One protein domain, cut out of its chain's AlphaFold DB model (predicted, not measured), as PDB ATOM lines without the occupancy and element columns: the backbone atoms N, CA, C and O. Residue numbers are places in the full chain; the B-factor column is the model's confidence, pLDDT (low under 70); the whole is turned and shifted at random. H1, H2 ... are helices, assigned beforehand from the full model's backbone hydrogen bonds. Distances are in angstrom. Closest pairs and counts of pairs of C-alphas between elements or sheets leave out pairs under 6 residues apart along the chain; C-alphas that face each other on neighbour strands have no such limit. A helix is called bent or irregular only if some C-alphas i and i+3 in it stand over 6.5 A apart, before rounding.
ATOM      1  N   VAL A 132     159.432 193.091 140.431       89.88
ATOM      2  CA  VAL A 132     158.086 192.514 140.337       89.88
ATOM      3  C   VAL A 132     157.150 193.276 141.279       89.88
ATOM      4  O   VAL A 132     157.298 193.200 142.500       89.88
ATOM      5  N   ARG A 133     156.210 194.047 140.721       87.31
ATOM      6  CA  ARG A 133     155.232 194.847 141.488       87.31
ATOM      7  C   ARG A 133     153.800 194.361 141.306       87.31
ATOM      8  O   ARG A 133     152.954 194.624 142.155       87.31
ATOM      9  N   SER A 134     153.535 193.651 140.218       88.62
ATOM     10  CA  SER A 134     152.216 193.149 139.848       88.62
ATOM     11  C   SER A 134     152.277 191.699 139.352       88.62
ATOM     12  O   SER A 134     153.345 191.174 139.032       88.62
ATOM     13  N   LEU A 135     151.113 191.047 139.250       87.50
ATOM     14  CA  LEU A 135     151.002 189.722 138.622       87.50
ATOM     15  C   LEU A 135     151.357 189.761 137.125       87.50
ATOM     16  O   LEU A 135     151.861 188.776 136.586       87.50
ATOM     17  N   GLN A 136     151.151 190.902 136.464       90.06
ATOM     18  CA  GLN A 136     151.558 191.125 135.078       90.06
ATOM     19  C   GLN A 136     153.087 191.126 134.938       90.06
ATOM     20  O   GLN A 136     153.616 190.406 134.092       90.06
ATOM     21  N   ASP A 137     153.789 191.845 135.820       90.75
ATOM     22  CA  ASP A 137     155.260 191.851 135.885       90.75
ATOM     23  C   ASP A 137     155.824 190.456 136.167       90.75
ATOM     24  O   ASP A 137     156.834 190.037 135.606       90.75
ATOM     25  N   LEU A 138     155.154 189.701 137.040       91.31
ATOM     26  CA  LEU A 138     155.549 188.326 137.312       91.31
ATOM     27  C   LEU A 138     155.384 187.446 136.067       91.31
ATOM     28  O   LEU A 138     156.238 186.614 135.775       91.31
ATOM     29  N   THR A 139     154.300 187.643 135.318       92.25
ATOM     30  CA  THR A 139     154.018 186.884 134.095       92.25
ATOM     31  C   THR A 139     155.054 187.176 133.016       92.25
ATOM     32  O   THR A 139     155.575 186.242 132.411       92.25
ATOM     33  N   SER A 140     155.410 188.445 132.799       92.69
ATOM     34  CA  SER A 140     156.467 188.810 131.849       92.69
ATOM     35  C   SER A 140     157.828 188.256 132.282       92.69
ATOM     36  O   SER A 140     158.549 187.703 131.451       92.69
ATOM     37  N   GLY A 141     158.145 188.282 133.580       93.94
ATOM     38  CA  GLY A 141     159.333 187.629 134.132       93.94
ATOM     39  C   GLY A 141     159.360 186.108 133.930       93.94
ATOM     40  O   GLY A 141     160.393 185.554 133.553       93.94
ATOM     41  N   LEU A 142     158.228 185.419 134.096       94.12
ATOM     42  CA  LEU A 142     158.112 183.980 133.828       94.12
ATOM     43  C   LEU A 142     158.264 183.658 132.335       94.12
ATOM     44  O   LEU A 142     158.937 182.686 131.991       94.12
ATOM     45  N   VAL A 143     157.721 184.489 131.438       95.00
ATOM     46  CA  VAL A 143     157.950 184.360 129.988       95.00
ATOM     47  C   VAL A 143     159.434 184.539 129.655       95.00
ATOM     48  O   VAL A 143     159.989 183.736 128.905       95.00
ATOM     49  N   LEU A 144     160.109 185.524 130.254       95.81
ATOM     50  CA  LEU A 144     161.558 185.699 130.115       95.81
ATOM     51  C   LEU A 144     162.337 184.490 130.640       95.81
ATOM     52  O   LEU A 144     163.315 184.090 130.015       95.81
ATOM     53  N   CYS A 145     161.895 183.860 131.732       96.38
ATOM     54  CA  CYS A 145     162.498 182.624 132.233       96.38
ATOM     55  C   CYS A 145     162.306 181.449 131.260       96.38
ATOM     56  O   CYS A 145     163.248 180.690 131.029       96.38
ATOM     57  N   CYS A 146     161.127 181.313 130.645       95.75
ATOM     58  CA  CYS A 146     160.889 180.333 129.580       95.75
ATOM     59  C   CYS A 146     161.840 180.549 128.395       95.75
ATOM     60  O   CYS A 146     162.457 179.592 127.924       95.75
ATOM     61  N   LEU A 147     161.986 181.800 127.946       95.81
ATOM     62  CA  LEU A 147     162.913 182.164 126.875       95.81
ATOM     63  C   LEU A 147     164.358 181.881 127.285       95.81
ATOM     64  O   LEU A 147     165.082 181.245 126.533       95.81
ATOM     65  N   ALA A 148     164.771 182.263 128.492       96.56
ATOM     66  CA  ALA A 148     166.103 181.967 129.001       96.56
ATOM     67  C   ALA A 148     166.406 180.466 128.901       96.56
ATOM     68  O   ALA A 148     167.384 180.091 128.263       96.56
ATOM     69  N   VAL A 149     165.530 179.605 129.434       95.94
ATOM     70  CA  VAL A 149     165.681 178.141 129.346       95.94
ATOM     71  C   VAL A 149     165.782 177.669 127.895       95.94
ATOM     72  O   VAL A 149     166.607 176.809 127.600       95.94
ATOM     73  N   GLU A 150     164.999 178.231 126.974       95.50
ATOM     74  CA  GLU A 150     165.084 177.905 125.546       95.50
ATOM     75  C   GLU A 150     166.460 178.253 124.955       95.50
ATOM     76  O   GLU A 150     167.080 177.399 124.318       95.50
ATOM     77  N   TYR A 151     166.983 179.450 125.238       95.62
ATOM     78  CA  TYR A 151     168.309 179.886 124.783       95.62
ATOM     79  C   TYR A 151     169.437 178.997 125.321       95.62
ATOM     80  O   TYR A 151     170.419 178.754 124.616       95.62
ATOM     81  N   VAL A 152     169.318 178.506 126.560       95.00
ATOM     82  CA  VAL A 152     170.367 177.689 127.190       95.00
ATOM     83  C   VAL A 152     170.153 176.181 127.104       95.00
ATOM     84  O   VAL A 152     171.060 175.428 127.453       95.00
ATOM     85  N   SER A 153     169.016 175.727 126.574       93.06
ATOM     86  CA  SER A 153     168.649 174.306 126.474       93.06
ATOM     87  C   SER A 153     169.719 173.446 125.795       93.06
ATOM     88  O   SER A 153     170.084 172.391 126.310       93.06
ATOM     89  N   PHE A 154     170.264 173.918 124.671       91.19
ATOM     90  CA  PHE A 154     171.296 173.202 123.921       91.19
ATOM     91  C   PHE A 154     172.711 173.492 124.436       91.19
ATOM     92  O   PHE A 154     173.545 172.594 124.515       91.19
ATOM     93  N   SER A 155     172.996 174.747 124.795       91.56
ATOM     94  CA  SER A 155     174.343 175.164 125.208       91.56
ATOM     95  C   SER A 155     174.693 174.782 126.651       91.56
ATOM     96  O   SER A 155     175.869 174.826 127.011       91.56
ATOM     97  N   LYS A 156     173.693 174.429 127.475       92.06
ATOM     98  CA  LYS A 156     173.803 174.062 128.898       92.06
ATOM     99  C   LYS A 156     174.585 175.065 129.763       92.06
ATOM    100  O   LYS A 156     175.101 174.716 130.823       92.06
ATOM    101  N   ARG A 157     174.696 176.325 129.332       92.38
ATOM    102  CA  ARG A 157     175.376 177.375 130.108       92.38
ATOM    103  C   ARG A 157     174.586 177.700 131.363       92.38
ATOM    104  O   ARG A 157     173.357 177.719 131.367       92.38
ATOM    105  N   PHE A 158     175.309 177.975 132.433       93.94
ATOM    106  CA  PHE A 158     174.692 178.360 133.688       93.94
ATOM    107  C   PHE A 158     174.258 179.828 133.652       93.94
ATOM    108  O   PHE A 158     175.082 180.696 133.368       93.94
ATOM    109  N   LEU A 159     172.979 180.085 133.942       94.69
ATOM    110  CA  LEU A 159     172.410 181.426 134.044       94.69
ATOM    111  C   LEU A 159     171.932 181.669 135.490       94.69
ATOM    112  O   LEU A 159     170.853 181.193 135.862       94.69
ATOM    113  N   PRO A 160     172.721 182.357 136.334       93.50
ATOM    114  CA  PRO A 160     172.378 182.550 137.743       93.50
ATOM    115  C   PRO A 160     171.119 183.403 137.936       93.50
ATOM    116  O   PRO A 160     170.347 183.154 138.859       93.50
ATOM    117  N   GLU A 161     170.878 184.376 137.058       94.25
ATOM    118  CA  GLU A 161     169.736 185.293 137.122       94.25
ATOM    119  C   GLU A 161     168.405 184.547 137.013       94.25
ATOM    120  O   GLU A 161     167.465 184.854 137.741       94.25
ATOM    121  N   LEU A 162     168.353 183.514 136.168       94.62
ATOM    122  CA  LEU A 162     167.194 182.635 136.020       94.62
ATOM    123  C   LEU A 162     166.884 181.888 137.321       94.62
ATOM    124  O   LEU A 162     165.747 181.899 137.787       94.62
ATOM    125  N   ILE A 163     167.895 181.266 137.936       93.69
ATOM    126  CA  ILE A 163     167.713 180.528 139.193       93.69
ATOM    127  C   ILE A 163     167.314 181.475 140.328       93.69
ATOM    128  O   ILE A 163     166.419 181.157 141.112       93.69
ATOM    129  N   ASN A 164     167.925 182.659 140.385       92.69
ATOM    130  CA  ASN A 164     167.588 183.686 141.366       92.69
ATOM    131  C   ASN A 164     166.149 184.183 141.191       92.69
ATOM    132  O   ASN A 164     165.442 184.338 142.185       92.69
ATOM    133  N   PHE A 165     165.695 184.385 139.951       93.44
ATOM    134  CA  PHE A 165     164.331 184.827 139.673       93.44
ATOM    135  C   PHE A 165     163.288 183.762 140.031       93.44
ATOM    136  O   PHE A 165     162.281 184.074 140.667       93.44
ATOM    137  N   LEU A 166     163.541 182.495 139.686       92.69
ATOM    138  CA  LEU A 166     162.670 181.377 140.062       92.69
ATOM    139  C   LEU A 166     162.625 181.191 141.584       92.69
ATOM    140  O   LEU A 166     161.548 181.068 142.161       92.69
ATOM    141  N   SER A 167     163.780 181.245 142.251       90.31
ATOM    142  CA  SER A 167     163.857 181.213 143.712       90.31
ATOM    143  C   SER A 167     163.072 182.373 144.328       90.31
ATOM    144  O   SER A 167     162.230 182.154 145.193       90.31
ATOM    145  N   GLY A 168     163.269 183.604 143.850       89.12
ATOM    146  CA  GLY A 168     162.528 184.783 144.306       89.12
ATOM    147  C   GLY A 168     161.018 184.669 144.087       89.12
ATOM    148  O   GLY A 168     160.243 185.028 144.970       89.12
ATOM    149  N   THR A 169     160.599 184.077 142.969       89.44
ATOM    150  CA  THR A 169     159.189 183.787 142.679       89.44
ATOM    151  C   THR A 169     158.602 182.793 143.682       89.44
ATOM    152  O   THR A 169     157.512 183.023 144.195       89.44
ATOM    153  N   LEU A 170     159.335 181.733 144.038       87.94
ATOM    154  CA  LEU A 170     158.904 180.799 145.086       87.94
ATOM    155  C   LEU A 170     158.790 181.485 146.456       87.94
ATOM    156  O   LEU A 170     157.845 181.208 147.187       87.94
ATOM    157  N   HIS A 171     159.685 182.423 146.786       85.44
ATOM    158  CA  HIS A 171     159.578 183.200 148.029       85.44
ATOM    159  C   HIS A 171     158.323 184.084 148.075       85.44
ATOM    160  O   HIS A 171     157.780 184.287 149.159       85.44
ATOM    161  N   LEU A 172     157.831 184.591 146.935       84.81
ATOM    162  CA  LEU A 172     156.580 185.365 146.890       84.81
ATOM    163  C   LEU A 172     155.340 184.529 147.240       84.81
ATOM    164  O   LEU A 172     154.301 185.102 147.572       84.81
ATOM    165  N   ALA A 173     155.426 183.202 147.116       83.00
ATOM    166  CA  ALA A 173     154.342 182.274 147.431       83.00
ATOM    167  C   ALA A 173     154.348 181.816 148.903       83.00
ATOM    168  O   ALA A 173     153.399 181.175 149.347       83.00
ATOM    169  N   VAL A 174     155.399 182.135 149.668       80.69
ATOM    170  CA  VAL A 174     155.535 181.736 151.076       80.69
ATOM    171  C   VAL A 174     154.762 182.690 151.989       80.69
ATOM    172  O   VAL A 174     154.987 183.900 151.965       80.69
ATOM    173  N   GLN A 175     153.899 182.127 152.842       72.31
ATOM    174  CA  GLN A 175     153.111 182.871 153.833       72.31
ATOM    175  C   GLN A 175     153.956 183.347 155.028       72.31
ATOM    176  O   GLN A 175     153.919 184.523 155.383       72.31
ATOM    177  N   ASP A 176     154.747 182.455 155.636       69.50
ATOM    178  CA  ASP A 176     155.596 182.792 156.784       69.50
ATOM    179  C   ASP A 176     157.034 183.115 156.348       69.50
ATOM    180  O   ASP A 176     157.874 182.241 156.127       69.50
ATOM    181  N   LYS A 177     157.312 184.413 156.206       67.81
ATOM    182  CA  LYS A 177     158.608 184.933 155.740       67.81
ATOM    183  C   LYS A 177     159.649 185.053 156.847       67.81
ATOM    184  O   LYS A 177     160.838 185.139 156.544       67.81
ATOM    185  N   ALA A 178     159.228 185.069 158.113       61.69
ATOM    186  CA  ALA A 178     160.137 185.221 159.247       61.69
ATOM    187  C   ALA A 178     160.982 183.955 159.458       61.69
ATOM    188  O   ALA A 178     162.150 184.041 159.838       61.69
ATOM    189  N   SER A 179     160.417 182.788 159.147       60.22
ATOM    190  CA  SER A 179     161.095 181.494 159.229       60.22
ATOM    191  C   SER A 179     161.889 181.126 157.964       60.22
ATOM    192  O   SER A 179     162.696 180.197 158.013       60.22
ATOM    193  N   ALA A 180     161.712 181.860 156.852       60.94
ATOM    194  CA  ALA A 180     162.272 181.531 155.535       60.94
ATOM    195  C   ALA A 180     163.810 181.546 155.464       60.94
ATOM    196  O   ALA A 180     164.382 180.862 154.617       60.94
ATOM    197  N   GLY A 181     164.492 182.291 156.348       55.50
ATOM    198  CA  GLY A 181     165.939 182.179 156.616       55.50
ATOM    199  C   GLY A 181     166.902 182.291 155.418       55.50
ATOM    200  O   GLY A 181     168.086 181.990 155.569       55.50
ATOM    201  N   GLY A 182     166.424 182.691 154.236       61.44
ATOM    202  CA  GLY A 182     167.164 182.674 152.974       61.44
ATOM    203  C   GLY A 182     167.585 184.065 152.506       61.44
ATOM    204  O   GLY A 182     166.870 185.048 152.683       61.44
ATOM    205  N   MET A 183     168.753 184.161 151.867       65.31
ATOM    206  CA  MET A 183     169.201 185.397 151.224       65.31
ATOM    207  C   MET A 183     168.425 185.595 149.913       65.31
ATOM    208  O   MET A 183     168.743 184.975 148.900       65.31
ATOM    209  N   VAL A 184     167.396 186.447 149.929       74.19
ATOM    210  CA  VAL A 184     166.675 186.842 148.709       74.19
ATOM    211  C   VAL A 184     167.517 187.852 147.938       74.19
ATOM    212  O   VAL A 184     167.909 188.891 148.469       74.19
ATOM    213  N   VAL A 185     167.796 187.533 146.677       79.12
ATOM    214  CA  VAL A 185     168.584 188.378 145.777       79.12
ATOM    215  C   VAL A 185     167.646 189.364 145.060       79.12
ATOM    216  O   VAL A 185     166.530 188.978 144.692       79.12
ATOM    217  N   PRO A 186     168.069 190.625 144.829       76.94
ATOM    218  CA  PRO A 186     167.340 191.545 143.963       76.94
ATOM    219  C   PRO A 186     167.013 190.893 142.605       76.94
ATOM    220  O   PRO A 186     167.843 190.150 142.079       76.94
ATOM    221  N   PRO A 187     165.822 191.140 142.037       77.75
ATOM    222  CA  PRO A 187     164.921 192.255 142.340       77.75
ATOM    223  C   PRO A 187     163.919 192.008 143.483       77.75
ATOM    224  O   PRO A 187     163.190 192.925 143.874       77.75
ATOM    225  N   PHE A 188     163.875 190.794 144.031       82.00
ATOM    226  CA  PHE A 188     162.955 190.424 145.103       82.00
ATOM    227  C   PHE A 188     163.446 190.949 146.459       82.00
ATOM    228  O   PHE A 188     164.630 191.222 146.660       82.00
ATOM    229  N   ARG A 189     162.517 191.126 147.403       74.81
ATOM    230  CA  ARG A 189     162.807 191.610 148.760       74.81
ATOM    231  C   ARG A 189     162.116 190.712 149.779       74.81
ATOM    232  O   ARG A 189     160.968 190.336 149.570       74.81
ATOM    233  N   LEU A 190     162.804 190.427 150.887       65.19
ATOM    234  CA  LEU A 190     162.291 189.605 151.995       65.19
ATOM    235  C   LEU A 190     161.020 190.174 152.634       65.19
ATOM    236  O   LEU A 190     160.170 189.426 153.097       65.19
ATOM    237  N   SER A 191     160.894 191.499 152.667       63.66
ATOM    238  CA  SER A 191     159.741 192.192 153.231       63.66
ATOM    239  C   SER A 191     159.397 193.411 152.381       63.66
ATOM    240  O   SER A 191     160.279 194.102 151.857       63.66
ATOM    241  N   GLY A 192     158.101 193.656 152.204       69.44
ATOM    242  CA  GLY A 192     157.579 194.796 151.462       69.44
ATOM    243  C   GLY A 192     156.158 194.574 150.954       69.44
ATOM    244  O   GLY A 192     155.648 193.457 150.959       69.44
ATOM    245  N   LYS A 193     155.538 195.645 150.450       70.44
ATOM    246  CA  LYS A 193     154.142 195.653 149.965       70.44
ATOM    247  C   LYS A 193     153.840 194.596 148.890       70.44
ATOM    248  O   LYS A 193     152.709 194.153 148.773       70.44
ATOM    249  N   TYR A 194     154.852 194.202 148.119       75.75
ATOM    250  CA  TYR A 194     154.740 193.258 147.001       75.75
ATOM    251  C   TYR A 194     155.260 191.858 147.340       75.75
ATOM    252  O   TYR A 194     155.435 191.030 146.455       75.75
ATOM    253  N   SER A 195     155.562 191.589 148.611       71.31
ATOM    254  CA  SER A 195     156.123 190.297 149.007       71.31
ATOM    255  C   SER A 195     155.059 189.194 149.101       71.31
ATOM    256  O   SER A 195     155.418 188.027 149.082       71.31
ATOM    257  N   ASP A 196     153.768 189.535 149.210       77.62
ATOM    258  CA  ASP A 196     152.632 188.594 149.322       77.62
ATOM    259  C   ASP A 196     151.878 188.396 147.991       77.62
ATOM    260  O   ASP A 196     150.717 187.993 147.967       77.62
ATOM    261  N   LEU A 197     152.501 188.721 146.851       79.88
ATOM    262  CA  LEU A 197     151.813 188.724 145.553       79.88
ATOM    263  C   LEU A 197     151.239 187.355 145.153       79.88
ATOM    264  O   LEU A 197     150.178 187.314 144.523       79.88
ATOM    265  N   LEU A 198     151.922 186.265 145.512       77.94
ATOM    266  CA  LEU A 198     151.517 184.888 145.203       77.94
ATOM    267  C   LEU A 198     150.905 184.149 146.398       77.94
ATOM    268  O   LEU A 198     150.583 182.968 146.274       77.94
ATOM    269  N   VAL A 199     150.721 184.821 147.534       80.81
ATOM    270  CA  VAL A 199     150.039 184.226 148.683       80.81
ATOM    271  C   VAL A 199     148.554 184.076 148.354       80.81
ATOM    272  O   VAL A 199     147.902 185.029 147.923       80.81
ATOM    273  N   LEU A 200     148.037 182.860 148.527       74.06
ATOM    274  CA  LEU A 200     146.630 182.542 148.299       74.06
ATOM    275  C   LEU A 200     145.754 183.213 149.352       74.06
ATOM    276  O   LEU A 200     146.078 183.188 150.539       74.06
ATOM    277  N   SER A 201     144.638 183.779 148.900       67.62
ATOM    278  CA  SER A 201     143.683 184.463 149.775       67.62
ATOM    279  C   SER A 201     142.793 183.454 150.503       67.62
ATOM    280  O   SER A 201     142.563 183.597 151.699       67.62
ATOM    281  N   ASN A 202     142.347 182.404 149.798       65.88
ATOM    282  CA  ASN A 202     141.468 181.364 150.334       65.88
ATOM    283  C   ASN A 202     142.045 179.958 150.103       65.88
ATOM    284  O   ASN A 202     142.387 179.592 148.978       65.88
ATOM    285  N   SER A 203     142.080 179.129 151.152       63.81
ATOM    286  CA  SER A 203     142.525 177.724 151.060       63.81
ATOM    287  C   SER A 203     141.589 176.850 150.209       63.81
ATOM    288  O   SER A 203     142.011 175.827 149.674       63.81
ATOM    289  N   GLU A 204     140.322 177.247 150.055       61.22
ATOM    290  CA  GLU A 204     139.315 176.517 149.270       61.22
ATOM    291  C   GLU A 204     139.513 176.668 147.752       61.22
ATOM    292  O   GLU A 204     139.103 175.793 146.980       61.22
ATOM    293  N   SER A 205     140.219 177.722 147.317       61.88
ATOM    294  CA  SER A 205     140.581 177.981 145.915       61.88
ATOM    295  C   SER A 205     141.426 176.854 145.305       61.88
ATOM    296  O   SER A 205     141.432 176.684 144.086       61.88
ATOM    297  N   CYS A 206     142.101 176.051 146.138       62.91
ATOM    298  CA  CYS A 206     142.911 174.910 145.708       62.91
ATOM    299  C   CYS A 206     142.073 173.734 145.181       62.91
ATOM    300  O   CYS A 206     142.541 173.002 144.313       62.91
ATOM    301  N   SER A 207     140.836 173.561 145.663       63.97
ATOM    302  CA  SER A 207     139.984 172.414 145.299       63.97
ATOM    303  C   SER A 207     139.321 172.554 143.922       63.97
ATOM    304  O   SER A 207     139.056 171.562 143.251       63.97
ATOM    305  N   SER A 208     139.087 173.792 143.483       71.62
ATOM    306  CA  SER A 208     138.452 174.123 142.198       71.62
ATOM    307  C   SER A 208     139.453 174.393 141.069       71.62
ATOM    308  O   SER A 208     139.059 174.675 139.933       71.62
ATOM    309  N   TRP A 209     140.752 174.354 141.371       78.50
ATOM    310  CA  TRP A 209     141.790 174.733 140.426       78.50
ATOM    311  C   TRP A 209     142.062 173.637 139.392       78.50
ATOM    312  O   TRP A 209     142.136 172.449 139.698       78.50
ATOM    313  N   SER A 210     142.275 174.065 138.147       76.31
ATOM    314  CA  SER A 210     142.767 173.226 137.053       76.31
ATOM    315  C   SER A 210     143.951 173.909 136.379       76.31
ATOM    316  O   SER A 210     143.938 175.126 136.170       76.31
ATOM    317  N   LYS A 211     144.968 173.121 136.016       77.06
ATOM    318  CA  LYS A 211     146.168 173.622 135.341       77.06
ATOM    319  C   LYS A 211     145.785 174.243 133.997       77.06
ATOM    320  O   LYS A 211     145.354 173.540 133.083       77.06
ATOM    321  N   LYS A 212     145.965 175.559 133.871       80.81
ATOM    322  CA  LYS A 212     145.780 176.303 132.618       80.81
ATOM    323  C   LYS A 212     147.084 176.987 132.228       80.81
ATOM    324  O   LYS A 212     147.813 177.494 133.076       80.81
ATOM    325  N   ASN A 213     147.362 177.020 130.927       82.06
ATOM    326  CA  ASN A 213     148.506 177.758 130.405       82.06
ATOM    327  C   ASN A 213     148.257 179.263 130.535       82.06
ATOM    328  O   ASN A 213     147.158 179.742 130.246       82.06
ATOM    329  N   LEU A 214     149.288 180.005 130.941       81.81
ATOM    330  CA  LEU A 214     149.232 181.462 131.004       81.81
ATOM    331  C   LEU A 214     149.215 182.034 129.576       81.81
ATOM    332  O   LEU A 214     150.133 181.744 128.802       81.81
ATOM    333  N   PRO A 215     148.195 182.822 129.193       82.62
ATOM    334  CA  PRO A 215     148.153 183.422 127.868       82.62
ATOM    335  C   PRO A 215     149.202 184.535 127.757       82.62
ATOM    336  O   PRO A 215     149.340 185.346 128.670       82.62
ATOM    337  N   LEU A 216     149.905 184.634 126.620       80.19
ATOM    338  CA  LEU A 216     150.880 185.718 126.400       80.19
ATOM    339  C   LEU A 216     150.238 187.112 126.468       80.19
ATOM    340  O   LEU A 216     150.892 188.059 126.879       80.19
ATOM    341  N   SER A 217     148.953 187.248 126.132       78.69
ATOM    342  CA  SER A 217     148.229 188.523 126.233       78.69
ATOM    343  C   SER A 217     148.156 189.071 127.664       78.69
ATOM    344  O   SER A 217     148.034 190.283 127.848       78.69
ATOM    345  N   ALA A 218     148.301 188.211 128.681       78.62
ATOM    346  CA  ALA A 218     148.329 188.628 130.081       78.62
ATOM    347  C   ALA A 218     149.541 189.508 130.431       78.62
ATOM    348  O   ALA A 218     149.519 190.181 131.458       78.62
ATOM    349  N   THR A 219     150.586 189.549 129.590       77.00
ATOM    350  CA  THR A 219     151.719 190.468 129.784       77.00
ATOM    351  C   THR A 219     151.396 191.906 129.385       77.00
ATOM    352  O   THR A 219     152.145 192.805 129.756       77.00
ATOM    353  N   GLN A 220     150.315 192.150 128.635       76.19
ATOM    354  CA  GLN A 220     149.857 193.493 128.252       76.19
ATOM    355  C   GLN A 220     148.649 193.942 129.059       76.19
ATOM    356  O   GLN A 220     148.622 195.071 129.548       76.19
ATOM    357  N   GLN A 221     147.649 193.071 129.179       77.62
ATOM    358  CA  GLN A 221     146.396 193.372 129.855       77.62
ATOM    359  C   GLN A 221     145.957 192.152 130.654       77.62
ATOM    360  O   GLN A 221     145.633 191.103 130.097       77.62
ATOM    361  N   LEU A 222     145.958 192.302 131.977       78.88
ATOM    362  CA  LEU A 222     145.488 191.286 132.907       78.88
ATOM    363  C   LEU A 222     144.214 191.793 133.588       78.88
ATOM    364  O   LEU A 222     144.271 192.562 134.545       78.88
ATOM    365  N   GLU A 223     143.060 191.356 133.091       73.38
ATOM    366  CA  GLU A 223     141.762 191.648 133.701       73.38
ATOM    367  C   GLU A 223     141.318 190.475 134.580       73.38
ATOM    368  O   GLU A 223     140.837 189.455 134.088       73.38
ATOM    369  N   LEU A 224     141.471 190.620 135.897       78.12
ATOM    370  CA  LEU A 224     141.016 189.631 136.878       78.12
ATOM    371  C   LEU A 224     139.817 190.205 137.637       78.12
ATOM    372  O   LEU A 224     139.964 191.152 138.412       78.12
ATOM    373  N   LYS A 225     138.626 189.654 137.375       73.50
ATOM    374  CA  LYS A 225     137.343 190.205 137.846       73.50
ATOM    375  C   LYS A 225     136.946 189.696 139.231       73.50
ATOM    376  O   LYS A 225     136.344 190.451 139.986       73.50
ATOM    377  N   SER A 226     137.299 188.458 139.579       80.56
ATOM    378  CA  SER A 226     137.022 187.868 140.893       80.56
ATOM    379  C   SER A 226     138.304 187.525 141.658       80.56
ATOM    380  O   SER A 226     139.370 187.345 141.065       80.56
ATOM    381  N   ASP A 227     138.214 187.422 142.986       78.69
ATOM    382  CA  ASP A 227     139.353 187.005 143.815       78.69
ATOM    383  C   ASP A 227     139.713 185.523 143.606       78.69
ATOM    384  O   ASP A 227     140.887 185.162 143.681       78.69
ATOM    385  N   LEU A 228     138.741 184.690 143.217       80.69
ATOM    386  CA  LEU A 228     138.983 183.306 142.797       80.69
ATOM    387  C   LEU A 228     139.816 183.240 141.510       80.69
ATOM    388  O   LEU A 228     140.770 182.466 141.443       80.69
ATOM    389  N   ASP A 229     139.523 184.090 140.518       82.19
ATOM    390  CA  ASP A 229     140.316 184.155 139.282       82.19
ATOM    391  C   ASP A 229     141.762 184.576 139.570       82.19
ATOM    392  O   ASP A 229     142.696 184.056 138.957       82.19
ATOM    393  N   LYS A 230     141.967 185.494 140.528       82.94
ATOM    394  CA  LYS A 230     143.310 185.904 140.968       82.94
ATOM    395  C   LYS A 230     144.056 184.754 141.633       82.94
ATOM    396  O   LYS A 230     145.225 184.543 141.318       82.94
ATOM    397  N   ASP A 231     143.403 184.003 142.515       84.06
ATOM    398  CA  ASP A 231     144.010 182.845 143.177       84.06
ATOM    399  C   ASP A 231     144.327 181.724 142.170       84.06
ATOM    400  O   ASP A 231     145.434 181.184 142.180       84.06
ATOM    401  N   HIS A 232     143.432 181.431 141.218       86.62
ATOM    402  CA  HIS A 232     143.713 180.493 140.121       86.62
ATOM    403  C   HIS A 232     144.883 180.958 139.250       86.62
ATOM    404  O   HIS A 232     145.711 180.144 138.838       86.62
ATOM    405  N   TYR A 233     144.985 182.262 138.984       86.69
ATOM    406  CA  TYR A 233     146.103 182.837 138.240       86.69
ATOM    407  C   TYR A 233     147.429 182.706 139.002       86.69
ATOM    408  O   TYR A 233     148.425 182.279 138.421       86.69
ATOM    409  N   ARG A 234     147.437 182.990 140.312       88.12
ATOM    410  CA  ARG A 234     148.598 182.786 141.197       88.12
ATOM    411  C   ARG A 234     149.064 181.330 141.188       88.12
ATOM    412  O   ARG A 234     150.259 181.083 141.036       88.12
ATOM    413  N   LEU A 235     148.132 180.377 141.271       86.69
ATOM    414  CA  LEU A 235     148.427 178.942 141.171       86.69
ATOM    415  C   LEU A 235     149.006 178.567 139.803       86.69
ATOM    416  O   LEU A 235     149.969 177.805 139.735       86.69
ATOM    417  N   ASN A 236     148.490 179.140 138.712       89.25
ATOM    418  CA  ASN A 236     149.063 178.927 137.381       89.25
ATOM    419  C   ASN A 236     150.498 179.477 137.296       89.25
ATOM    420  O   ASN A 236     151.386 178.755 136.843       89.25
ATOM    421  N   CYS A 237     150.767 180.687 137.800       89.88
ATOM    422  CA  CYS A 237     152.126 181.235 137.892       89.88
ATOM    423  C   CYS A 237     153.058 180.326 138.703       89.88
ATOM    424  O   CYS A 237     154.156 180.005 138.240       89.88
ATOM    425  N   LEU A 238     152.607 179.844 139.863       89.19
ATOM    426  CA  LEU A 238     153.373 178.909 140.685       89.19
ATOM    427  C   LEU A 238     153.651 177.597 139.939       89.19
ATOM    428  O   LEU A 238     154.789 177.132 139.933       89.19
ATOM    429  N   SER A 239     152.654 177.045 139.240       90.19
ATOM    430  CA  SER A 239     152.813 175.827 138.437       90.19
ATOM    431  C   SER A 239     153.856 175.992 137.336       90.19
ATOM    432  O   SER A 239     154.733 175.144 137.188       90.19
ATOM    433  N   THR A 240     153.839 177.124 136.625       91.75
ATOM    434  CA  THR A 240     154.836 177.416 135.591       91.75
ATOM    435  C   THR A 240     156.227 177.630 136.180       91.75
ATOM    436  O   THR A 240     157.211 177.188 135.594       91.75
ATOM    437  N   CYS A 241     156.325 178.247 137.362       92.69
ATOM    438  CA  CYS A 241     157.589 178.400 138.074       92.69
ATOM    439  C   CYS A 241     158.169 177.034 138.472       92.69
ATOM    440  O   CYS A 241     159.349 176.784 138.235       92.69
ATOM    441  N   LEU A 242     157.353 176.129 139.024       91.50
ATOM    442  CA  LEU A 242     157.779 174.772 139.382       91.50
ATOM    443  C   LEU A 242     158.174 173.955 138.144       91.50
ATOM    444  O   LEU A 242     159.235 173.334 138.143       91.50
ATOM    445  N   ASP A 243     157.400 174.028 137.057       92.81
ATOM    446  CA  ASP A 243     157.751 173.393 135.779       92.81
ATOM    447  C   ASP A 243     159.109 173.900 135.249       92.81
ATOM    448  O   ASP A 243     159.930 173.118 134.760       92.81
ATOM    449  N   LEU A 244     159.383 175.207 135.363       94.25
ATOM    450  CA  LEU A 244     160.669 175.796 134.980       94.25
ATOM    451  C   LEU A 244     161.809 175.348 135.896       94.25
ATOM    452  O   LEU A 244     162.887 175.028 135.394       94.25
ATOM    453  N   VAL A 245     161.580 175.267 137.209       94.06
ATOM    454  CA  VAL A 245     162.560 174.725 138.163       94.06
ATOM    455  C   VAL A 245     162.884 173.273 137.819       94.06
ATOM    456  O   VAL A 245     164.063 172.945 137.705       94.06
ATOM    457  N   LYS A 246     161.879 172.429 137.542       93.06
ATOM    458  CA  LYS A 246     162.078 171.038 137.094       93.06
ATOM    459  C   LYS A 246     162.960 170.976 135.844       93.06
ATOM    460  O   LYS A 246     163.932 170.220 135.807       93.06
ATOM    461  N   ARG A 247     162.680 171.808 134.834       93.81
ATOM    462  CA  ARG A 247     163.509 171.901 133.615       93.81
ATOM    463  C   ARG A 247     164.939 172.347 133.921       93.81
ATOM    464  O   ARG A 247     165.875 171.767 133.377       93.81
ATOM    465  N   CYS A 248     165.121 173.321 134.811       93.94
ATOM    466  CA  CYS A 248     166.445 173.774 135.243       93.94
ATOM    467  C   CYS A 248     167.209 172.675 135.994       93.94
ATOM    468  O   CYS A 248     168.404 172.510 135.763       93.94
ATOM    469  N   CYS A 249     166.537 171.892 136.846       92.38
ATOM    470  CA  CYS A 249     167.150 170.762 137.544       92.38
ATOM    471  C   CYS A 249     167.685 169.715 136.558       92.38
ATOM    472  O   CYS A 249     168.807 169.239 136.715       92.38
ATOM    473  N   LEU A 250     166.916 169.392 135.513       91.44
ATOM    474  CA  LEU A 250     167.346 168.457 134.469       91.44
ATOM    475  C   LEU A 250     168.495 169.016 133.619       91.44
ATOM    476  O   LEU A 250     169.432 168.288 133.304       91.44
ATOM    477  N   LEU A 251     168.440 170.304 133.270       92.06
ATOM    478  CA  LEU A 251     169.444 170.965 132.433       92.06
ATOM    479  C   LEU A 251     170.798 171.087 133.149       92.06
ATOM    480  O   LEU A 251     171.842 170.870 132.536       92.06
ATOM    481  N   TYR A 252     170.781 171.390 134.449       91.94
ATOM    482  CA  TYR A 252     171.978 171.649 135.252       91.94
ATOM    483  C   TYR A 252     172.486 170.455 136.064       91.94
ATOM    484  O   TYR A 252     173.448 170.614 136.815       91.94
ATOM    485  N   LYS A 253     171.905 169.262 135.894       88.62
ATOM    486  CA  LYS A 253     172.296 168.038 136.619       88.62
ATOM    487  C   LYS A 253     173.795 167.717 136.519       88.62
ATOM    488  O   LYS A 253     174.373 167.200 137.468       88.62
ATOM    489  N   ASP A 254     174.410 168.049 135.386       86.81
ATOM    490  CA  ASP A 254     175.821 167.770 135.096       86.81
ATOM    491  C   ASP A 254     176.794 168.763 135.781       86.81
ATOM    492  O   ASP A 254     178.012 168.585 135.713       86.81
ATOM    493  N   LEU A 255     176.296 169.832 136.423       87.75
ATOM    494  CA  LEU A 255     177.144 170.833 137.078       87.75
ATOM    495  C   LEU A 255     177.730 170.312 138.397       87.75
ATOM    496  O   LEU A 255     177.019 169.818 139.268       87.75
ATOM    497  N   THR A 256     179.023 170.551 138.616       86.75
ATOM    498  CA  THR A 256     179.713 170.178 139.866       86.75
ATOM    499  C   THR A 256     179.152 170.889 141.103       86.75
ATOM    500  O   THR A 256     179.184 170.340 142.201       86.75
ATOM    501  N   SER A 257     178.623 172.103 140.935       87.31
ATOM    502  CA  SER A 257     178.017 172.929 141.985       87.31
ATOM    503  C   SER A 257     176.494 172.786 142.083       87.31
ATOM    504  O   SER A 257     175.863 173.560 142.807       87.31
ATOM    505  N   PHE A 258     175.894 171.806 141.394       89.56
ATOM    506  CA  PHE A 258     174.443 171.602 141.343       89.56
ATOM    507  C   PHE A 258     173.798 171.588 142.734       89.56
ATOM    508  O   PHE A 258     172.840 172.319 142.988       89.56
ATOM    509  N   THR A 259     174.362 170.817 143.664       87.62
ATOM    510  CA  THR A 259     173.814 170.689 145.018       87.62
ATOM    511  C   THR A 259     173.770 172.023 145.751       87.62
ATOM    512  O   THR A 259     172.749 172.350 146.340       87.62
ATOM    513  N   HIS A 260     174.824 172.835 145.660       87.69
ATOM    514  CA  HIS A 260     174.875 174.145 146.308       87.69
ATOM    515  C   HIS A 260     173.911 175.156 145.680       87.69
ATOM    516  O   HIS A 260     173.320 175.952 146.404       87.69
ATOM    517  N   ILE A 261     173.731 175.111 144.357       89.94
ATOM    518  CA  ILE A 261     172.838 176.024 143.630       89.94
ATOM    519  C   ILE A 261     171.369 175.743 143.969       89.94
ATOM    520  O   ILE A 261     170.604 176.676 144.198       89.94
ATOM    521  N   PHE A 262     170.970 174.468 144.021       89.94
ATOM    522  CA  PHE A 262     169.577 174.075 144.260       89.94
ATOM    523  C   PHE A 262     169.238 173.849 145.740       89.94
ATOM    524  O   PHE A 262     168.060 173.715 146.075       89.94
ATOM    525  N   GLN A 263     170.221 173.865 146.648       88.31
ATOM    526  CA  GLN A 263     169.981 173.733 148.088       88.31
ATOM    527  C   GLN A 263     168.993 174.779 148.639       88.31
ATOM    528  O   GLN A 263     168.081 174.368 149.358       88.31
ATOM    529  N   PRO A 264     169.089 176.087 148.303       87.62
ATOM    530  CA  PRO A 264     168.124 177.081 148.772       87.62
ATOM    531  C   PRO A 264     166.696 176.771 148.305       87.62
ATOM    532  O   PRO A 264     165.754 176.827 149.091       87.62
ATOM    533  N   ILE A 265     166.540 176.352 147.046       87.62
ATOM    534  CA  ILE A 265     165.243 175.969 146.474       87.62
ATOM    535  C   ILE A 265     164.689 174.737 147.196       87.62
ATOM    536  O   ILE A 265     163.531 174.736 147.607       87.62
ATOM    537  N   ARG A 266     165.521 173.721 147.452       87.94
ATOM    538  CA  ARG A 266     165.133 172.545 148.242       87.94
ATOM    539  C   ARG A 266     164.675 172.929 149.647       87.94
ATOM    540  O   ARG A 266     163.673 172.401 150.124       87.94
ATOM    541  N   THR A 267     165.391 173.826 150.326       86.19
ATOM    542  CA  THR A 267     164.997 174.275 151.670       86.19
ATOM    543  C   THR A 267     163.675 175.033 151.658       86.19
ATOM    544  O   THR A 267     162.866 174.820 152.552       86.19
ATOM    545  N   LEU A 268     163.415 175.840 150.625       83.50
ATOM    546  CA  LEU A 268     162.145 176.556 150.471       83.50
ATOM    547  C   LEU A 268     160.982 175.599 150.240       83.50
ATOM    548  O   LEU A 268     159.976 175.669 150.942       83.50
ATOM    549  N   LEU A 269     161.149 174.663 149.303       83.25
ATOM    550  CA  LEU A 269     160.125 173.676 148.974       83.25
ATOM    551  C   LEU A 269     159.813 172.759 150.165       83.25
ATOM    552  O   LEU A 269     158.650 172.503 150.445       83.25
ATOM    553  N   SER A 270     160.831 172.295 150.894       82.75
ATOM    554  CA  SER A 270     160.639 171.357 152.012       82.75
ATOM    555  C   SER A 270     160.115 171.989 153.302       82.75
ATOM    556  O   SER A 270     159.417 171.309 154.045       82.75
ATOM    557  N   LYS A 271     160.468 173.247 153.606       76.69
ATOM    558  CA  LYS A 271     160.110 173.890 154.884       76.69
ATOM    559  C   LYS A 271     158.911 174.830 154.798       76.69
ATOM    560  O   LYS A 271     158.194 174.959 155.783       76.69
ATOM    561  N   HIS A 272     158.727 175.514 153.668       70.56
ATOM    562  CA  HIS A 272     157.807 176.655 153.572       70.56
ATOM    563  C   HIS A 272     156.656 176.438 152.587       70.56
ATOM    564  O   HIS A 272     155.595 177.030 152.756       70.56
ATOM    565  N   LEU A 273     156.844 175.578 151.585       66.62
ATOM    566  CA  LEU A 273     155.808 175.171 150.631       66.62
ATOM    567  C   LEU A 273     155.474 173.688 150.838       66.62
ATOM    568  O   LEU A 273     155.625 172.873 149.930       66.62
ATOM    569  N   CYS A 274     155.088 173.326 152.063       59.38
ATOM    570  CA  CYS A 274     154.677 171.960 152.379       59.38
ATOM    571  C   CYS A 274     153.417 171.569 151.588       59.38
ATOM    572  O   CYS A 274     152.499 172.375 151.433       59.38
ATOM    573  N   SER A 275     153.384 170.312 151.131       57.38
ATOM    574  CA  SER A 275     152.371 169.732 150.232       57.38
ATOM    575  C   SER A 275     150.924 170.013 150.642       57.38
ATOM    576  O   SER A 275     150.098 170.297 149.792       57.38
ATOM    577  N   GLN A 276     150.640 170.085 151.944       52.72
ATOM    578  CA  GLN A 276     149.288 170.199 152.506       52.72
ATOM    579  C   GLN A 276     148.478 171.445 152.080       52.72
ATOM    580  O   GLN A 276     147.277 171.489 152.326       52.72
ATOM    581  N   ILE A 277     149.105 172.457 151.467       60.62
ATOM    582  CA  ILE A 277     148.442 173.688 150.991       60.62
ATOM    583  C   ILE A 277     148.238 173.664 149.459       60.62
ATOM    584  O   ILE A 277     147.491 174.476 148.909       60.62
ATOM    585  N   LEU A 278     148.894 172.744 148.747       67.12
ATOM    586  CA  LEU A 278     148.980 172.739 147.288       67.12
ATOM    587  C   LEU A 278     147.967 171.762 146.656       67.12
ATOM    588  O   LEU A 278     147.744 170.675 147.174       67.12
ATOM    589  N   PRO A 279     147.360 172.112 145.508       74.56
ATOM    590  CA  PRO A 279     146.583 171.174 144.695       74.56
ATOM    591  C   PRO A 279     147.408 169.954 144.247       74.56
ATOM    592  O   PRO A 279     148.590 170.102 143.929       74.56
ATOM    593  N   SER A 280     146.774 168.787 144.089       74.56
ATOM    594  CA  SER A 280     147.459 167.518 143.768       74.56
ATOM    595  C   SER A 280     148.439 167.551 142.577       74.56
ATOM    596  O   SER A 280     149.526 166.990 142.707       74.56
ATOM    597  N   PRO A 281     148.189 168.263 141.452       78.00
ATOM    598  CA  PRO A 281     149.161 168.317 140.354       78.00
ATOM    599  C   PRO A 281     150.443 169.078 140.720       78.00
ATOM    600  O   PRO A 281     151.494 168.871 140.117       78.00
ATOM    601  N   LEU A 282     150.359 170.012 141.673       78.38
ATOM    602  CA  LEU A 282     151.509 170.770 142.162       78.38
ATOM    603  C   LEU A 282     152.298 169.978 143.200       78.38
ATOM    604  O   LEU A 282     153.519 170.123 143.255       78.38
ATOM    605  N   GLU A 283     151.628 169.124 143.975       81.50
ATOM    606  CA  GLU A 283     152.280 168.190 144.894       81.50
ATOM    607  C   GLU A 283     153.157 167.182 144.139       81.50
ATOM    608  O   GLU A 283     154.304 166.962 144.524       81.50
ATOM    609  N   GLU A 284     152.665 166.631 143.024       83.88
ATOM    610  CA  GLU A 284     153.448 165.730 142.168       83.88
ATOM    611  C   GLU A 284     154.721 166.422 141.657       83.88
ATOM    612  O   GLU A 284     155.828 165.936 141.897       83.88
ATOM    613  N   LEU A 285     154.592 167.608 141.050       82.44
ATOM    614  CA  LEU A 285     155.739 168.385 140.557       82.44
ATOM    615  C   LEU A 285     156.729 168.741 141.672       82.44
ATOM    616  O   LEU A 285     157.944 168.706 141.472       82.44
ATOM    617  N   HIS A 286     156.218 169.095 142.849       85.31
ATOM    618  CA  HIS A 286     157.032 169.388 144.025       85.31
ATOM    619  C   HIS A 286     157.849 168.168 144.461       85.31
ATOM    620  O   HIS A 286     159.067 168.284 144.643       85.31
ATOM    621  N   SER A 287     157.209 166.999 144.548       86.12
ATOM    622  CA  SER A 287     157.863 165.747 144.935       86.12
ATOM    623  C   SER A 287     158.958 165.342 143.945       86.12
ATOM    624  O   SER A 287     160.092 165.088 144.354       86.12
ATOM    625  N   GLU A 288     158.685 165.423 142.640       88.25
ATOM    626  CA  GLU A 288     159.657 165.120 141.588       88.25
ATOM    627  C   GLU A 288     160.885 166.042 141.647       88.25
ATOM    628  O   GLU A 288     162.012 165.600 141.419       88.25
ATOM    629  N   ILE A 289     160.698 167.332 141.951       87.56
ATOM    630  CA  ILE A 289     161.811 168.286 142.083       87.56
ATOM    631  C   ILE A 289     162.676 167.929 143.297       87.56
ATOM    632  O   ILE A 289     163.907 167.941 143.205       87.56
ATOM    633  N   LEU A 290     162.063 167.589 144.433       88.00
ATOM    634  CA  LEU A 290     162.800 167.175 145.628       88.00
ATOM    635  C   LEU A 290     163.579 165.871 145.401       88.00
ATOM    636  O   LEU A 290     164.735 165.759 145.830       88.00
ATOM    637  N   GLU A 291     162.994 164.912 144.687       88.12
ATOM    638  CA  GLU A 291     163.672 163.682 144.268       88.12
ATOM    639  C   GLU A 291     164.818 163.964 143.287       88.12
ATOM    640  O   GLU A 291     165.930 163.458 143.456       88.12
ATOM    641  N   ALA A 292     164.612 164.840 142.301       86.81
ATOM    642  CA  ALA A 292     165.652 165.227 141.350       86.81
ATOM    643  C   ALA A 292     166.851 165.902 142.039       86.81
ATOM    644  O   ALA A 292     167.999 165.632 141.687       86.81
ATOM    645  N   ILE A 293     166.605 166.750 143.043       86.25
ATOM    646  CA  ILE A 293     167.679 167.420 143.790       86.25
ATOM    647  C   ILE A 293     168.396 166.442 144.733       86.25
ATOM    648  O   ILE A 293     169.613 166.524 144.891       86.25
ATOM    649  N   SER A 294     167.669 165.523 145.373       84.88
ATOM    650  CA  SER A 294     168.249 164.565 146.327       84.88
ATOM    651  C   SER A 294     168.997 163.408 145.662       84.88
ATOM    652  O   SER A 294     169.990 162.941 146.215       84.88
ATOM    653  N   SER A 295     168.571 162.984 144.471       83.88
ATOM    654  CA  SER A 295     169.237 161.943 143.675       83.88
ATOM    655  C   SER A 295     170.545 162.402 143.019       83.88
ATOM    656  O   SER A 295     171.298 161.578 142.496       83.88
ATOM    657  N   ALA A 296     170.847 163.703 143.034       77.25
ATOM    658  CA  ALA A 296     172.086 164.221 142.477       77.25
ATOM    659  C   ALA A 296     173.295 163.783 143.320       77.25
ATOM    660  O   ALA A 296     173.467 164.186 144.472       77.25
ATOM    661  N   SER A 297     174.149 162.948 142.722       65.88
ATOM    662  CA  SER A 297     175.362 162.436 143.359       65.88
ATOM    663  C   SER A 297     176.343 163.564 143.660       65.88
ATOM    664  O   SER A 297     176.755 164.321 142.782       65.88
ATOM    665  N   VAL A 298     176.774 163.627 144.913       65.06
ATOM    666  CA  VAL A 298     177.710 164.625 145.410       65.06
ATOM    667  C   VAL A 298     179.142 164.229 145.033       65.06
ATOM    668  O   VAL A 298     179.847 163.574 145.798       65.06
ATOM    669  N   THR A 299     179.612 164.621 143.849       63.44
ATOM    670  CA  THR A 299     181.028 164.458 143.483       63.44
ATOM    671  C   THR A 299     181.843 165.622 144.044       63.44
ATOM    672  O   THR A 299     182.179 166.572 143.340       63.44
TER     673      THR A 299
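Overview. This is residues 132 to 299 of the 406 residues of a protein of Poeciliopsis prolifica (blackstripe livebearer) (UniProt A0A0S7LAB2). Five helices stand roughly aligned in an up-and-down bundle, each running against the one before it, with the long helix H5 in the middle of a layer H1, H5, H7 and the pair H2 and H6 making a second layer on it. Two very short helices, H3 and H4, sit by the first part of H5 and of H1 respectively, and the long unnamed stretch of residues 173 to 202 loops on the outside on the side of H2. The printed part has 168 residues with seven named helices, H1 to H7 in chain order, no named strand, and is all helix. It is compact, with a radius of gyration of the C-alphas of 15.4 A, and elongated, spanning 50 by 32 by 30 A.

Arrangement. H1, residues 135 to 152, and H2, residues 160 to 172, form a helical hairpin at a shallow tilt of 32 degrees, opposite ways, closest at the C-alphas of Cys 145 and Leu 162, 6.0 A. H4, residues 216 to 219, touches residues 136 to 140 of H1 alone; the closest C-alphas, Gln 136 and Thr 219, are 5.3 A apart. The hub is H5, residues 227 to 252. It touches H1 at a shallow tilt of 19 degrees, the same way, closest at the C-alphas of Leu 142 and Cys 241, 7.0 A. Residues 238 to 248 of H5 touch H2, closest at the C-alphas of Leu 166 and Cys 241, 6.2 A, at a shallow tilt of 33 degrees, only just short of steep, opposite ways. H3, residues 203 to 206, touches residues 228 to 232 of H5 alone, closest at the C-alphas of Ser 205 and Leu 228, 6.4 A. H7, residues 280 to 294, touches residues 239 to 250 of H5 at 25 degrees, a shallow tilt, the same way; the closest C-alphas, Lys 246 and Ile 289, are 5.7 A apart. H6, residues 258 to 271, touches H2 at a shallow tilt of 6 degrees, the same way, with residues 264 to 268 alone; the closest C-alphas are those of Ser 167 and Ile 265, 6.1 A. H6 and H7 form a helical hairpin at a steep tilt of 38 degrees, opposite ways, closest at the C-alphas of Arg 266 and Leu 290, 6.4 A. Every O i to N i+4 pair is within hydrogen-bond range in H1, H2, H5 and H7, and 8 of 10 in H6; H3 and H4 are too short for such a pair.

Along the chain. H1 begins at C-alpha 135, (151.002, 189.722, 138.622), and is 25.5 A long; H2 is 18.5 A. H5 is 37.1 A long, from (139.353, 187.005, 143.815) at C-alpha 227. H6, 19.9 A long, is irregular: C-alphas 261 and 264 are 7.1 A apart. H7 is 21.2 A long and ends at C-alpha 294, (168.249, 164.565, 146.327).

Size, cuts and confidence. The two C-alphas farthest apart, of Lys 225 and Thr 299, are 51.0 A apart. The printed part has no cut. The link H2 to H3, 30 residues, is long and H5 to H6 is tight. The mean pLDDT of the printed part is 82.3; residues 176 to 183, 190 to 192, 201 to 207, 273 to 278 and 297 to 299 are under 70.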